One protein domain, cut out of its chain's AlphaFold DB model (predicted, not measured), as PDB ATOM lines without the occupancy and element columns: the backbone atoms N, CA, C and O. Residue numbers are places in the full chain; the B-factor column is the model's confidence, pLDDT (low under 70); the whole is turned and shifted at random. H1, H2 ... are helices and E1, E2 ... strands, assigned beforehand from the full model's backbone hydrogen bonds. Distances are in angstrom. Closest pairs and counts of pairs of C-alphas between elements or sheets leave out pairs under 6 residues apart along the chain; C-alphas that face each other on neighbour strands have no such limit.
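Overview. This is residues 10 to 100 of the 106 residues of the protein "D-aminoacyl-tRNA deacylase" of Sinocyclocheilus grahami (UniProt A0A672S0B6). A small sheet of three parallel strands, E1, E2 and E5, has the long helix H3 running along one face, with the short helix H1 packed on H3's residues 84 to 91. From this body the chain reaches out at both ends of the longest axis: a loop within residues 26 to 48 at one end, and the small hairpin of E3 and E4, reached through the short helix H2, at the other. The printed part has 91 residues, with three named helices and five named strands in the order E1 H1 E2 H2 E3 E4 H3 E5; the class is mixed, helices and strands. The sheet order is E1 E2 E5, while E3 and E4 are antiparallel. The whole is loose, with a radius of gyration of the C-alphas of 15.4 A, and elongated, spanning 47 by 29 by 21 A.

Arrangement. E1, residues 10 to 13, is the parallel neighbour of E2, residues 49 to 53, at 39 degrees, with N 11 and O 50 2.8 A apart, within hydrogen-bond range. With H1, residues 19 to 25, between them, they form a strand-helix-strand unit, two parallel neighbour strands joined through a helix, whose crossover is right-handed. H1 is only just not on the sheet, with 4 pairs of C-alphas within 10 A, and so is H2, residues 55 to 58. E3, residues 60 to 62, and E4, residues 65 to 67, form a hairpin; N 60 and O 67 are 2.8 A apart. H3, residues 74 to 91, is on the sheet at a height over the sheet of 9.2 A, making two layers, a helix on one face of a sheet. It lies over E2 and runs along the strands, at 7 degrees to E2 on the local plane. With residues 84 to 91 alone H3 touches H1, the same way at a steep tilt of 57 degrees; the closest C-alphas, of Val 21 and Leu 88, are 6.3 A apart. E5, residues 97 to 99, is parallel to E2 at 26 degrees, with N 98 and O 49 2.8 A apart; E1 and E5 are the edge strands. H2 and H3 are apart. O i to N i+4 pairs are within hydrogen-bond range in 2 of 3 cases in H1 and 13 of 14 in H3; H2 is too short for such a pair.

Along the chain. E1 begins at C-alpha 10, (34.013, -101.409, 8.635), and is 9.7 A long; H1 is 11.0 A and E2 13.0 A. H2 measures 5.7 A, E3 and E4 6.3 A each. H3 runs 25.6 A from C-alpha 74 at (28.197, -119.824, 17.449). E5, 6.8 A, ends at C-alpha 99, (27.315, -107.867, 5.821).

Size, cuts and confidence. The C-alphas of Asn 34 and Gly 63 are the two farthest apart, 46.7 A. The printed part has no cut. The link from H1 to E2, 23 residues, is long. Mean pLDDT of the printed part is 79.2; residues 11 to 19, 55 to 60, 68, 70 to 71 and 100 are under 70.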
ATOM      1  N   GLU A  10      34.039-100.074   8.052       72.12
ATOM      2  CA  GLU A  10      34.013-101.409   8.635       72.12
ATOM      3  C   GLU A  10      33.611-101.324  10.104       72.12
ATOM      4  O   GLU A  10      34.230-100.617  10.906       72.12
ATOM      5  N   ILE A  11      32.545-102.037  10.454       66.69
ATOM      6  CA  ILE A  11      31.994-102.076  11.800       66.69
ATOM      7  C   ILE A  11      32.068-103.501  12.296       66.69
ATOM      8  O   ILE A  11      31.536-104.441  11.701       66.69
ATOM      9  N   VAL A  12      32.732-103.640  13.433       65.12
ATOM     10  CA  VAL A  12      32.928-104.926  14.067       65.12
ATOM     11  C   VAL A  12      31.836-105.162  15.096       65.12
ATOM     12  O   VAL A  12      31.702-104.407  16.064       65.12
ATOM     13  N   LEU A  13      31.073-106.235  14.901       62.88
ATOM     14  CA  LEU A  13      29.980-106.583  15.797       62.88
ATOM     15  C   LEU A  13      30.511-107.426  16.966       62.88
ATOM     16  O   LEU A  13      30.987-108.548  16.785       62.88
ATOM     17  N   LYS A  14      30.462-106.841  18.169       63.25
ATOM     18  CA  LYS A  14      30.643-107.512  19.473       63.25
ATOM     19  C   LYS A  14      29.260-107.946  19.995       63.25
ATOM     20  O   LYS A  14      28.290-107.754  19.274       63.25
ATOM     21  N   ASP A  15      29.130-108.498  21.205       57.53
ATOM     22  CA  ASP A  15      27.840-108.680  21.909       57.53
ATOM     23  C   ASP A  15      27.106-107.331  22.082       57.53
ATOM     24  O   ASP A  15      27.113-106.701  23.142       57.53
ATOM     25  N   VAL A  16      26.555-106.838  20.979       55.91
ATOM     26  CA  VAL A  16      26.029-105.498  20.797       55.91
ATOM     27  C   VAL A  16      24.556-105.550  21.140       55.91
ATOM     28  O   VAL A  16      23.732-106.055  20.387       55.91
ATOM     29  N   GLN A  17      24.208-104.996  22.292       59.53
ATOM     30  CA  GLN A  17      22.806-104.797  22.632       59.53
ATOM     31  C   GLN A  17      22.150-103.869  21.599       59.53
ATOM     32  O   GLN A  17      22.792-102.935  21.121       59.53
ATOM     33  N   PHE A  18      20.863-104.086  21.315       59.34
ATOM     34  CA  PHE A  18      20.047-103.305  20.366       59.34
ATOM     35  C   PHE A  18      20.285-101.774  20.439       59.34
ATOM     36  O   PHE A  18      20.374-101.104  19.416       59.34
ATOM     37  N   ASP A  19      20.484-101.212  21.641       63.81
ATOM     38  CA  ASP A  19      20.758 -99.778  21.870       63.81
ATOM     39  C   ASP A  19      22.048 -99.257  21.185       63.81
ATOM     40  O   ASP A  19      22.206 -98.058  20.950       63.81
ATOM     41  N   GLN A  20      23.004-100.116  20.816       70.06
ATOM     42  CA  GLN A  20      24.233 -99.644  20.165       70.06
ATOM     43  C   GLN A  20      24.103 -99.462  18.648       70.06
ATOM     44  O   GLN A  20      24.940 -98.764  18.082       70.06
ATOM     45  N   VAL A  21      23.049 -99.971  17.995       79.38
ATOM     46  CA  VAL A  21      22.798 -99.754  16.553       79.38
ATOM     47  C   VAL A  21      22.681 -98.258  16.247       79.38
ATOM     48  O   VAL A  21      23.416 -97.720  15.418       79.38
ATOM     49  N   CYS A  22      21.840 -97.550  17.004       80.38
ATOM     50  CA  CYS A  22      21.684 -96.103  16.876       80.38
ATOM     51  C   CYS A  22      22.990 -95.355  17.175       80.38
ATOM     52  O   CYS A  22      23.299 -94.364  16.518       80.38
ATOM     53  N   LYS A  23      23.781 -95.823  18.149       84.50
ATOM     54  CA  LYS A  23      25.062 -95.192  18.511       84.50
ATOM     55  C   LYS A  23      26.092 -95.323  17.397       84.50
ATOM     56  O   LYS A  23      26.789 -94.357  17.121       84.50
ATOM     57  N   ILE A  24      26.160 -96.490  16.761       84.38
ATOM     58  CA  ILE A  24      27.060 -96.771  15.641       84.38
ATOM     59  C   ILE A  24      26.756 -95.832  14.466       84.38
ATOM     60  O   ILE A  24      27.660 -95.182  13.946       84.38
ATOM     61  N   LEU A  25      25.480 -95.702  14.097       85.94
ATOM     62  CA  LEU A  25      25.056 -94.850  12.984       85.94
ATOM     63  C   LEU A  25      25.264 -93.350  13.257       85.94
ATOM     64  O   LEU A  25      25.558 -92.579  12.347       85.94
ATOM     65  N   ASN A  26      25.155 -92.919  14.515       87.56
ATOM     66  CA  ASN A  26      25.329 -91.517  14.908       87.56
ATOM     67  C   ASN A  26      26.770 -91.152  15.311       87.56
ATOM     68  O   ASN A  26      27.021 -90.027  15.743       87.56
ATOM     69  N   LEU A  27      27.729 -92.076  15.212       86.50
ATOM     70  CA  LEU A  27      29.077 -91.846  15.722       86.50
ATOM     71  C   LEU A  27      29.842 -90.859  14.831       86.50
ATOM     72  O   LEU A  27      30.042 -91.102  13.642       86.50
ATOM     73  N   TYR A  28      30.293 -89.746  15.412       88.69
ATOM     74  CA  TYR A  28      31.033 -88.708  14.694       88.69
ATOM     75  C   TYR A  28      32.483 -89.128  14.434       88.69
ATOM     76  O   TYR A  28      33.373 -88.816  15.219       88.69
ATOM     77  N   LEU A  29      32.725 -89.836  13.331       85.75
ATOM     78  CA  LEU A  29      34.060 -90.299  12.922       85.75
ATOM     79  C   LEU A  29      34.671 -89.471  11.795       85.75
ATOM     80  O   LEU A  29      35.889 -89.448  11.635       85.75
ATOM     81  N   PHE A  30      33.845 -88.796  10.999       85.94
ATOM     82  CA  PHE A  30      34.299 -88.162   9.772       85.94
ATOM     83  C   PHE A  30      34.566 -86.680   9.970       85.94
ATOM     84  O   PHE A  30      33.972 -86.015  10.824       85.94
ATOM     85  N   GLU A  31      35.466 -86.158   9.144       87.69
ATOM     86  CA  GLU A  31      35.712 -84.725   9.062       87.69
ATOM     87  C   GLU A  31      34.462 -83.985   8.556       87.69
ATOM     88  O   GLU A  31      33.542 -84.602   8.011       87.69
ATOM     89  N   ASP A  32      34.395 -82.668   8.709       85.12
ATOM     90  CA  ASP A  32      33.444 -81.818   7.982       85.12
ATOM     91  C   ASP A  32      34.068 -81.280   6.674       85.12
ATOM     92  O   ASP A  32      35.129 -81.733   6.248       85.12
ATOM     93  N   GLU A  33      33.387 -80.366   5.982       85.56
ATOM     94  CA  GLU A  33      33.905 -79.735   4.752       85.56
ATOM     95  C   GLU A  33      35.108 -78.814   5.012       85.56
ATOM     96  O   GLU A  33      35.877 -78.526   4.099       85.56
ATOM     97  N   ASN A  34      35.302 -78.399   6.267       86.50
ATOM     98  CA  ASN A  34      36.385 -77.529   6.710       86.50
ATOM     99  C   ASN A  34      37.575 -78.319   7.295       86.50
ATOM    100  O   ASN A  34      38.516 -77.713   7.805       86.50
ATOM    101  N   GLY A  35      37.544 -79.659   7.239       84.38
ATOM    102  CA  GLY A  35      38.603 -80.535   7.753       84.38
ATOM    103  C   GLY A  35      38.570 -80.758   9.270       84.38
ATOM    104  O   GLY A  35      39.544 -81.238   9.851       84.38
ATOM    105  N   ARG A  36      37.472 -80.417   9.956       86.06
ATOM    106  CA  ARG A  36      37.340 -80.646  11.398       86.06
ATOM    107  C   ARG A  36      37.067 -82.122  11.673       86.06
ATOM    108  O   ARG A  36      35.967 -82.601  11.416       86.06
ATOM    109  N   ALA A  37      38.038 -82.830  12.245       86.38
ATOM    110  CA  ALA A  37      37.878 -84.224  12.667       86.38
ATOM    111  C   ALA A  37      36.714 -84.414  13.663       86.38
ATOM    112  O   ALA A  37      36.361 -83.489  14.399       86.38
ATOM    113  N   TRP A  38      36.137 -85.622  13.688       85.62
ATOM    114  CA  TRP A  38      35.067 -86.035  14.617       85.62
ATOM    115  C   TRP A  38      33.801 -85.165  14.557       85.62
ATOM    116  O   TRP A  38      33.217 -84.832  15.588       85.62
ATOM    117  N   SER A  39      33.393 -84.750  13.355       87.25
ATOM    118  CA  SER A  39      32.309 -83.769  13.170       87.25
ATOM    119  C   SER A  39      31.105 -84.289  12.393       87.25
ATOM    120  O   SER A  39      30.038 -83.685  12.461       87.25
ATOM    121  N   ARG A  40      31.249 -85.385  11.642       88.19
ATOM    122  CA  ARG A  40      30.172 -85.976  10.836       88.19
ATOM    123  C   ARG A  40      30.024 -87.465  11.116       88.19
ATOM    124  O   ARG A  40      31.019 -88.166  11.307       88.19
ATOM    125  N   SER A  41      28.779 -87.920  11.160       89.88
ATOM    126  CA  SER A  41      28.425 -89.328  11.302       89.88
ATOM    127  C   SER A  41      28.424 -90.055   9.956       89.88
ATOM    128  O   SER A  41      28.537 -89.429   8.896       89.88
ATOM    129  N   VAL A  42      28.306 -91.387   9.990       89.19
ATOM    130  CA  VAL A  42      28.160 -92.199   8.768       89.19
ATOM    131  C   VAL A  42      26.880 -91.823   8.016       89.19
ATOM    132  O   VAL A  42      26.887 -91.732   6.790       89.19
ATOM    133  N   MET A  43      25.820 -91.484   8.760       88.44
ATOM    134  CA  MET A  43      24.559 -91.020   8.193       88.44
ATOM    135  C   MET A  43      24.695 -89.656   7.522       88.44
ATOM    136  O   MET A  43      24.240 -89.502   6.392       88.44
ATOM    137  N   ASP A  44      25.374 -88.699   8.167       89.06
ATOM    138  CA  ASP A  44      25.565 -87.341   7.626       89.06
ATOM    139  C   ASP A  44      26.305 -87.329   6.286       89.06
ATOM    140  O   ASP A  44      26.141 -86.408   5.488       89.06
ATOM    141  N   ARG A  45      27.177 -88.319   6.065       86.38
ATOM    142  CA  ARG A  45      27.984 -88.440   4.847       86.38
ATOM    143  C   ARG A  45      27.448 -89.462   3.849       86.38
ATOM    144  O   ARG A  45      28.099 -89.676   2.832       86.38
ATOM    145  N   GLU A  46      26.293 -90.060   4.127       88.44
ATOM    146  CA  GLU A  46      25.682 -91.084   3.279       88.44
ATOM    147  C   GLU A  46      26.633 -92.242   2.919       88.44
ATOM    148  O   GLU A  46      26.721 -92.661   1.768       88.44
ATOM    149  N   LEU A  47      27.405 -92.717   3.899       87.81
ATOM    150  CA  LEU A  47      28.455 -93.711   3.674       87.81
ATOM    151  C   LEU A  47      27.954 -95.149   3.824       87.81
ATOM    152  O   LEU A  47      27.024 -95.440   4.573       87.81
ATOM    153  N   GLU A  48      28.636 -96.064   3.137       87.94
ATOM    154  CA  GLU A  48      28.389 -97.499   3.255       87.94
ATOM    155  C   GLU A  48      28.936 -98.045   4.580       87.94
ATOM    156  O   GLU A  48      30.050 -97.720   5.000       87.94
ATOM    157  N   VAL A  49      28.167 -98.931   5.204       87.38
ATOM    158  CA  VAL A  49      28.522 -99.670   6.413       87.38
ATOM    159  C   VAL A  49      28.731-101.129   6.038       87.38
ATOM    160  O   VAL A  49      27.799-101.801   5.602       87.38
ATOM    161  N   LEU A  50      29.941-101.633   6.248       86.69
ATOM    162  CA  LEU A  50      30.260-103.051   6.146       86.69
ATOM    163  C   LEU A  50      30.331-103.638   7.555       86.69
ATOM    164  O   LEU A  50      31.211-103.293   8.338       86.69
ATOM    165  N   CYS A  51      29.399-104.521   7.888       84.31
ATOM    166  CA  CYS A  51      29.404-105.237   9.154       84.31
ATOM    167  C   CYS A  51      30.154-106.559   9.009       84.31
ATOM    168  O   CYS A  51      29.872-107.348   8.105       84.31
ATOM    169  N   ALA A  52      31.061-106.819   9.948       81.38
ATOM    170  CA  ALA A  52      31.777-108.080  10.060       81.38
ATOM    171  C   ALA A  52      31.627-108.649  11.478       81.38
ATOM    172  O   ALA A  52      31.753-107.935  12.480       81.38
ATOM    173  N   SER A  53      31.354-109.951  11.573       75.19
ATOM    174  CA  SER A  53      31.324-110.660  12.855       75.19
ATOM    175  C   SER A  53      32.751-110.927  13.336       75.19
ATOM    176  O   SER A  53      33.532-111.568  12.632       75.19
ATOM    177  N   GLN A  54      33.108-110.465  14.541       71.25
ATOM    178  CA  GLN A  54      34.439-110.702  15.113       71.25
ATOM    179  C   GLN A  54      34.354-111.162  16.570       71.25
ATOM    180  O   GLN A  54      34.646-110.432  17.521       71.25
ATOM    181  N   PHE A  55      34.013-112.439  16.745       67.81
ATOM    182  CA  PHE A  55      33.966-113.097  18.058       67.81
ATOM    183  C   PHE A  55      35.313-113.059  18.801       67.81
ATOM    184  O   PHE A  55      35.359-113.138  20.029       67.81
ATOM    185  N   THR A  56      36.425-112.899  18.078       65.00
ATOM    186  CA  THR A  56      37.768-112.839  18.661       65.00
ATOM    187  C   THR A  56      37.989-111.619  19.556       65.00
ATOM    188  O   THR A  56      38.850-111.671  20.432       65.00
ATOM    189  N   LEU A  57      37.177-110.558  19.434       66.94
ATOM    190  CA  LEU A  57      37.202-109.417  20.358       66.94
ATOM    191  C   LEU A  57      36.707-109.753  21.775       66.94
ATOM    192  O   LEU A  57      36.954-108.979  22.701       66.94
ATOM    193  N   GLN A  58      36.018-110.884  21.962       62.19
ATOM    194  CA  GLN A  58      35.635-111.415  23.279       62.19
ATOM    195  C   GLN A  58      36.676-112.388  23.852       62.19
ATOM    196  O   GLN A  58      36.390-113.160  24.767       62.19
ATOM    197  N   CYS A  59      37.899-112.352  23.327       64.56
ATOM    198  CA  CYS A  59      39.018-113.081  23.891       64.56
ATOM    199  C   CYS A  59      39.435-112.480  25.239       64.56
ATOM    200  O   CYS A  59      39.953-111.365  25.307       64.56
ATOM    201  N   ILE A  60      39.314-113.263  26.304       68.75
ATOM    202  CA  ILE A  60      40.008-113.021  27.565       68.75
ATOM    203  C   ILE A  60      41.312-113.815  27.520       68.75
ATOM    204  O   ILE A  60      41.316-115.029  27.335       68.75
ATOM    205  N   LEU A  61      42.448-113.148  27.692       70.75
ATOM    206  CA  LEU A  61      43.735-113.837  27.762       70.75
ATOM    207  C   LEU A  61      43.941-114.388  29.178       70.75
ATOM    208  O   LEU A  61      44.148-113.633  30.128       70.75
ATOM    209  N   LYS A  62      43.901-115.717  29.331       72.75
ATOM    210  CA  LYS A  62      44.359-116.397  30.553       72.75
ATOM    211  C   LYS A  62      45.810-116.825  30.351       72.75
ATOM    212  O   LYS A  62      46.096-117.903  29.827       72.75
ATOM    213  N   GLY A  63      46.733-115.943  30.730       82.44
ATOM    214  CA  GLY A  63      48.148-116.074  30.370       82.44
ATOM    215  C   GLY A  63      48.334-115.870  28.863       82.44
ATOM    216  O   GLY A  63      47.864-114.875  28.325       82.44
ATOM    217  N   ASN A  64      48.959-116.832  28.176       79.06
ATOM    218  CA  ASN A  64      49.147-116.800  26.715       79.06
ATOM    219  C   ASN A  64      48.042-117.531  25.933       79.06
ATOM    220  O   ASN A  64      48.126-117.638  24.711       79.06
ATOM    221  N   LYS A  65      47.032-118.085  26.618       76.56
ATOM    222  CA  LYS A  65      45.945-118.820  25.969       76.56
ATOM    223  C   LYS A  65      44.718-117.915  25.809       76.56
ATOM    224  O   LYS A  65      44.251-117.370  26.814       76.56
ATOM    225  N   PRO A  66      44.170-117.792  24.591       71.94
ATOM    226  CA  PRO A  66      42.894-117.132  24.391       71.94
ATOM    227  C   PRO A  66      41.760-117.987  24.975       71.94
ATOM    228  O   PRO A  66      41.647-119.182  24.688       71.94
ATOM    229  N   ASP A  67      40.949-117.377  25.833       72.75
ATOM    230  CA  ASP A  67      39.747-117.939  26.439       72.75
ATOM    231  C   ASP A  67      38.537-117.141  25.929       72.75
ATOM    232  O   ASP A  67      38.493-115.919  26.044       72.75
ATOM    233  N   PHE A  68      37.569-117.833  25.329       69.75
ATOM    234  CA  PHE A  68      36.374-117.233  24.726       69.75
ATOM    235  C   PHE A  68      35.101-117.590  25.498       69.75
ATOM    236  O   PHE A  68      34.013-117.572  24.935       69.75
ATOM    237  N   HIS A  69      35.204-117.947  26.781       71.69
ATOM    238  CA  HIS A  69      34.047-118.388  27.566       71.69
ATOM    239  C   HIS A  69      32.966-117.306  27.728       71.69
ATOM    240  O   HIS A  69      31.822-117.622  28.032       71.69
ATOM    241  N   SER A  70      33.319-116.034  27.521       67.31
ATOM    242  CA  SER A  70      32.380-114.908  27.523       67.31
ATOM    243  C   SER A  70      31.773-114.599  26.151       67.31
ATOM    244  O   SER A  70      30.907-113.735  26.079       67.31
ATOM    245  N   ALA A  71      32.220-115.257  25.077       67.69
ATOM    246  CA  ALA A  71      31.666-115.055  23.745       67.69
ATOM    247  C   ALA A  71      30.339-115.810  23.589       67.69
ATOM    248  O   ALA A  71      30.172-116.920  24.102       67.69
ATOM    249  N   MET A  72      29.413-115.224  22.833       71.50
ATOM    250  CA  MET A  72      28.176-115.896  22.452       71.50
ATOM    251  C   MET A  72      28.472-117.223  21.721       71.50
ATOM    252  O   MET A  72      29.349-117.261  20.851       71.50
ATOM    253  N   PRO A  73      27.741-118.316  22.023       74.31
ATOM    254  CA  PRO A  73      27.841-119.558  21.264       74.31
ATOM    255  C   PRO A  73      27.574-119.319  19.777       74.31
ATOM    256  O   PRO A  73      26.664-118.567  19.425       74.31
ATOM    257  N   ALA A  74      28.314-120.000  18.900       72.19
ATOM    258  CA  ALA A  74      28.197-119.824  17.449       72.19
ATOM    259  C   ALA A  74      26.757-120.023  16.928       72.19
ATOM    260  O   ALA A  74      26.316-119.290  16.045       72.19
ATOM    261  N   GLU A  75      26.011-120.956  17.528       75.81
ATOM    262  CA  GLU A  75      24.604-121.238  17.201       75.81
ATOM    263  C   GLU A  75      23.672-120.039  17.444       75.81
ATOM    264  O   GLU A  75      22.690-119.865  16.728       75.81
ATOM    265  N   LEU A  76      23.986-119.192  18.429       77.94
ATOM    266  CA  LEU A  76      23.230-117.975  18.738       77.94
ATOM    267  C   LEU A  76      23.806-116.741  18.030       77.94
ATOM    268  O   LEU A  76      23.067-115.806  17.728       77.94
ATOM    269  N   ALA A  77      25.102-116.749  17.711       75.62
ATOM    270  CA  ALA A  77      25.783-115.623  17.079       75.62
ATOM    271  C   ALA A  77      25.250-115.320  15.670       75.62
ATOM    272  O   ALA A  77      25.090-114.156  15.309       75.62
ATOM    273  N   GLN A  78      24.938-116.350  14.877       79.75
ATOM    274  CA  GLN A  78      24.413-116.171  13.521       79.75
ATOM    275  C   GLN A  78      23.021-115.505  13.481       79.75
ATOM    276  O   GLN A  78      22.880-114.495  12.786       79.75
ATOM    277  N   PRO A  79      21.991-115.991  14.207       82.12
ATOM    278  CA  PRO A  79      20.692-115.320  14.224       82.12
ATOM    279  C   PRO A  79      20.767-113.925  14.854       82.12
ATOM    280  O   PRO A  79      20.082-113.015  14.393       82.12
ATOM    281  N   PHE A  80      21.633-113.730  15.851       81.19
ATOM    282  CA  PHE A  80      21.869-112.421  16.454       81.19
ATOM    283  C   PHE A  80      22.463-111.419  15.456       81.19
ATOM    284  O   PHE A  80      21.948-110.313  15.309       81.19
ATOM    285  N   TYR A  81      23.499-111.825  14.717       81.75
ATOM    286  CA  TYR A  81      24.116-111.015  13.668       81.75
ATOM    287  C   TYR A  81      23.114-110.635  12.571       81.75
ATOM    288  O   TYR A  81      23.024-109.467  12.195       81.75
ATOM    289  N   ASN A  82      22.311-111.597  12.105       84.06
ATOM    290  CA  ASN A  82      21.285-111.345  11.092       84.06
ATOM    291  C   ASN A  82      20.237-110.339  11.577       84.06
ATOM    292  O   ASN A  82      19.888-109.416  10.845       84.06
ATOM    293  N   ASN A  83      19.767-110.487  12.817       84.94
ATOM    294  CA  ASN A  83      18.805-109.559  13.394       84.94
ATOM    295  C   ASN A  83      19.401-108.153  13.582       84.94
ATOM    296  O   ASN A  83      18.723-107.157  13.343       84.94
ATOM    297  N   MET A  84      20.678-108.055  13.953       82.81
ATOM    298  CA  MET A  84      21.366-106.770  14.060       82.81
ATOM    299  C   MET A  84      21.528-106.084  12.694       82.81
ATOM    300  O   MET A  84      21.313-104.877  12.581       82.81
ATOM    301  N   LEU A  85      21.879-106.840  11.647       85.88
ATOM    302  CA  LEU A  85      21.922-106.329  10.275       85.88
ATOM    303  C   LEU A  85      20.560-105.792   9.828       85.88
ATOM    304  O   LEU A  85      20.494-104.746   9.186       85.88
ATOM    305  N   GLU A  86      19.480-106.495  10.159       87.69
ATOM    306  CA  GLU A  86      18.118-106.073   9.836       87.69
ATOM    307  C   GLU A  86      17.762-104.750  10.525       87.69
ATOM    308  O   GLU A  86      17.342-103.810   9.855       87.69
ATOM    309  N   GLN A  87      18.072-104.605  11.813       86.81
ATOM    310  CA  GLN A  87      17.883-103.336  12.526       86.81
ATOM    311  C   GLN A  87      18.697-102.182  11.934       86.81
ATOM    312  O   GLN A  87      18.206-101.059  11.847       86.81
ATOM    313  N   LEU A  88      19.946-102.431  11.526       86.94
ATOM    314  CA  LEU A  88      20.773-101.419  10.861       86.94
ATOM    315  C   LEU A  88      20.142-100.967   9.540       86.94
ATOM    316  O   LEU A  88      20.171 -99.778   9.220       86.94
ATOM    317  N   ARG A  89      19.557-101.905   8.787       88.56
ATOM    318  CA  ARG A  89      18.844-101.616   7.537       88.56
ATOM    319  C   ARG A  89      17.568-100.815   7.781       88.56
ATOM    320  O   ARG A  89      17.296 -99.903   7.008       88.56
ATOM    321  N   GLU A  90      16.827-101.114   8.847       89.50
ATOM    322  CA  GLU A  90      15.627-100.367   9.247       89.50
ATOM    323  C   GLU A  90      15.949 -98.955   9.757       89.50
ATOM    324  O   GLU A  90      15.207 -98.013   9.484       89.50
ATOM    325  N   ALA A  91      17.055 -98.792  10.488       88.44
ATOM    326  CA  ALA A  91      17.439 -97.523  11.101       88.44
ATOM    327  C   ALA A  91      18.160 -96.553  10.146       88.44
ATOM    328  O   ALA A  91      18.307 -95.377  10.484       88.44
ATOM    329  N   TYR A  92      18.633 -97.022   8.985       89.56
ATOM    330  CA  TYR A  92      19.401 -96.210   8.039       89.56
ATOM    331  C   TYR A  92      18.908 -96.332   6.588       89.56
ATOM    332  O   TYR A  92      17.832 -95.842   6.257       89.56
ATOM    333  N   LYS A  93      19.713 -96.924   5.700       89.44
ATOM    334  CA  LYS A  93      19.402 -97.179   4.291       89.44
ATOM    335  C   LYS A  93      19.845 -98.598   3.973       89.44
ATOM    336  O   LYS A  93      21.030 -98.912   4.095       89.44
ATOM    337  N   ALA A  94      18.905 -99.466   3.610       87.50
ATOM    338  CA  ALA A  94      19.169-100.896   3.485       87.50
ATOM    339  C   ALA A  94      20.254-101.221   2.444       87.50
ATOM    340  O   ALA A  94      21.030-102.159   2.628       87.50
ATOM    341  N   GLU A  95      20.340-100.415   1.387       88.38
ATOM    342  CA  GLU A  95      21.322-100.503   0.310       88.38
ATOM    343  C   GLU A  95      22.750-100.133   0.737       88.38
ATOM    344  O   GLU A  95      23.707-100.569   0.101       88.38
ATOM    345  N   LEU A  96      22.902 -99.367   1.822       88.75
ATOM    346  CA  LEU A  96      24.202 -98.958   2.355       88.75
ATOM    347  C   LEU A  96      24.714 -99.901   3.452       88.75
ATOM    348  O   LEU A  96      25.854 -99.747   3.880       88.75
ATOM    349  N   ILE A  97      23.914-100.875   3.902       88.50
ATOM    350  CA  ILE A  97      24.315-101.857   4.919       88.50
ATOM    351  C   ILE A  97      24.698-103.186   4.256       88.50
ATOM    352  O   ILE A  97      23.841-103.973   3.830       88.50
ATOM    353  N   LYS A  98      25.999-103.475   4.240       87.25
ATOM    354  CA  LYS A  98      26.586-104.734   3.769       87.25
ATOM    355  C   LYS A  98      26.996-105.596   4.957       87.25
ATOM    356  O   LYS A  98      27.428-105.080   5.984       87.25
ATOM    357  N   GLY A  99      26.858-106.909   4.821       81.75
ATOM    358  CA  GLY A  99      27.315-107.867   5.821       81.75
ATOM    359  C   GLY A  99      28.183-108.932   5.171       81.75
ATOM    360  O   GLY A  99      27.828-109.436   4.107       81.75
ATOM    361  N   GLU A 100      29.283-109.304   5.823       67.00
ATOM    362  CA  GLU A 100      30.075-110.480   5.444       67.00
ATOM    363  C   GLU A 100      29.147-111.714   5.422       67.00
ATOM    364  O   GLU A 100      28.593-112.096   6.457       67.00
TER     365      GLU A 100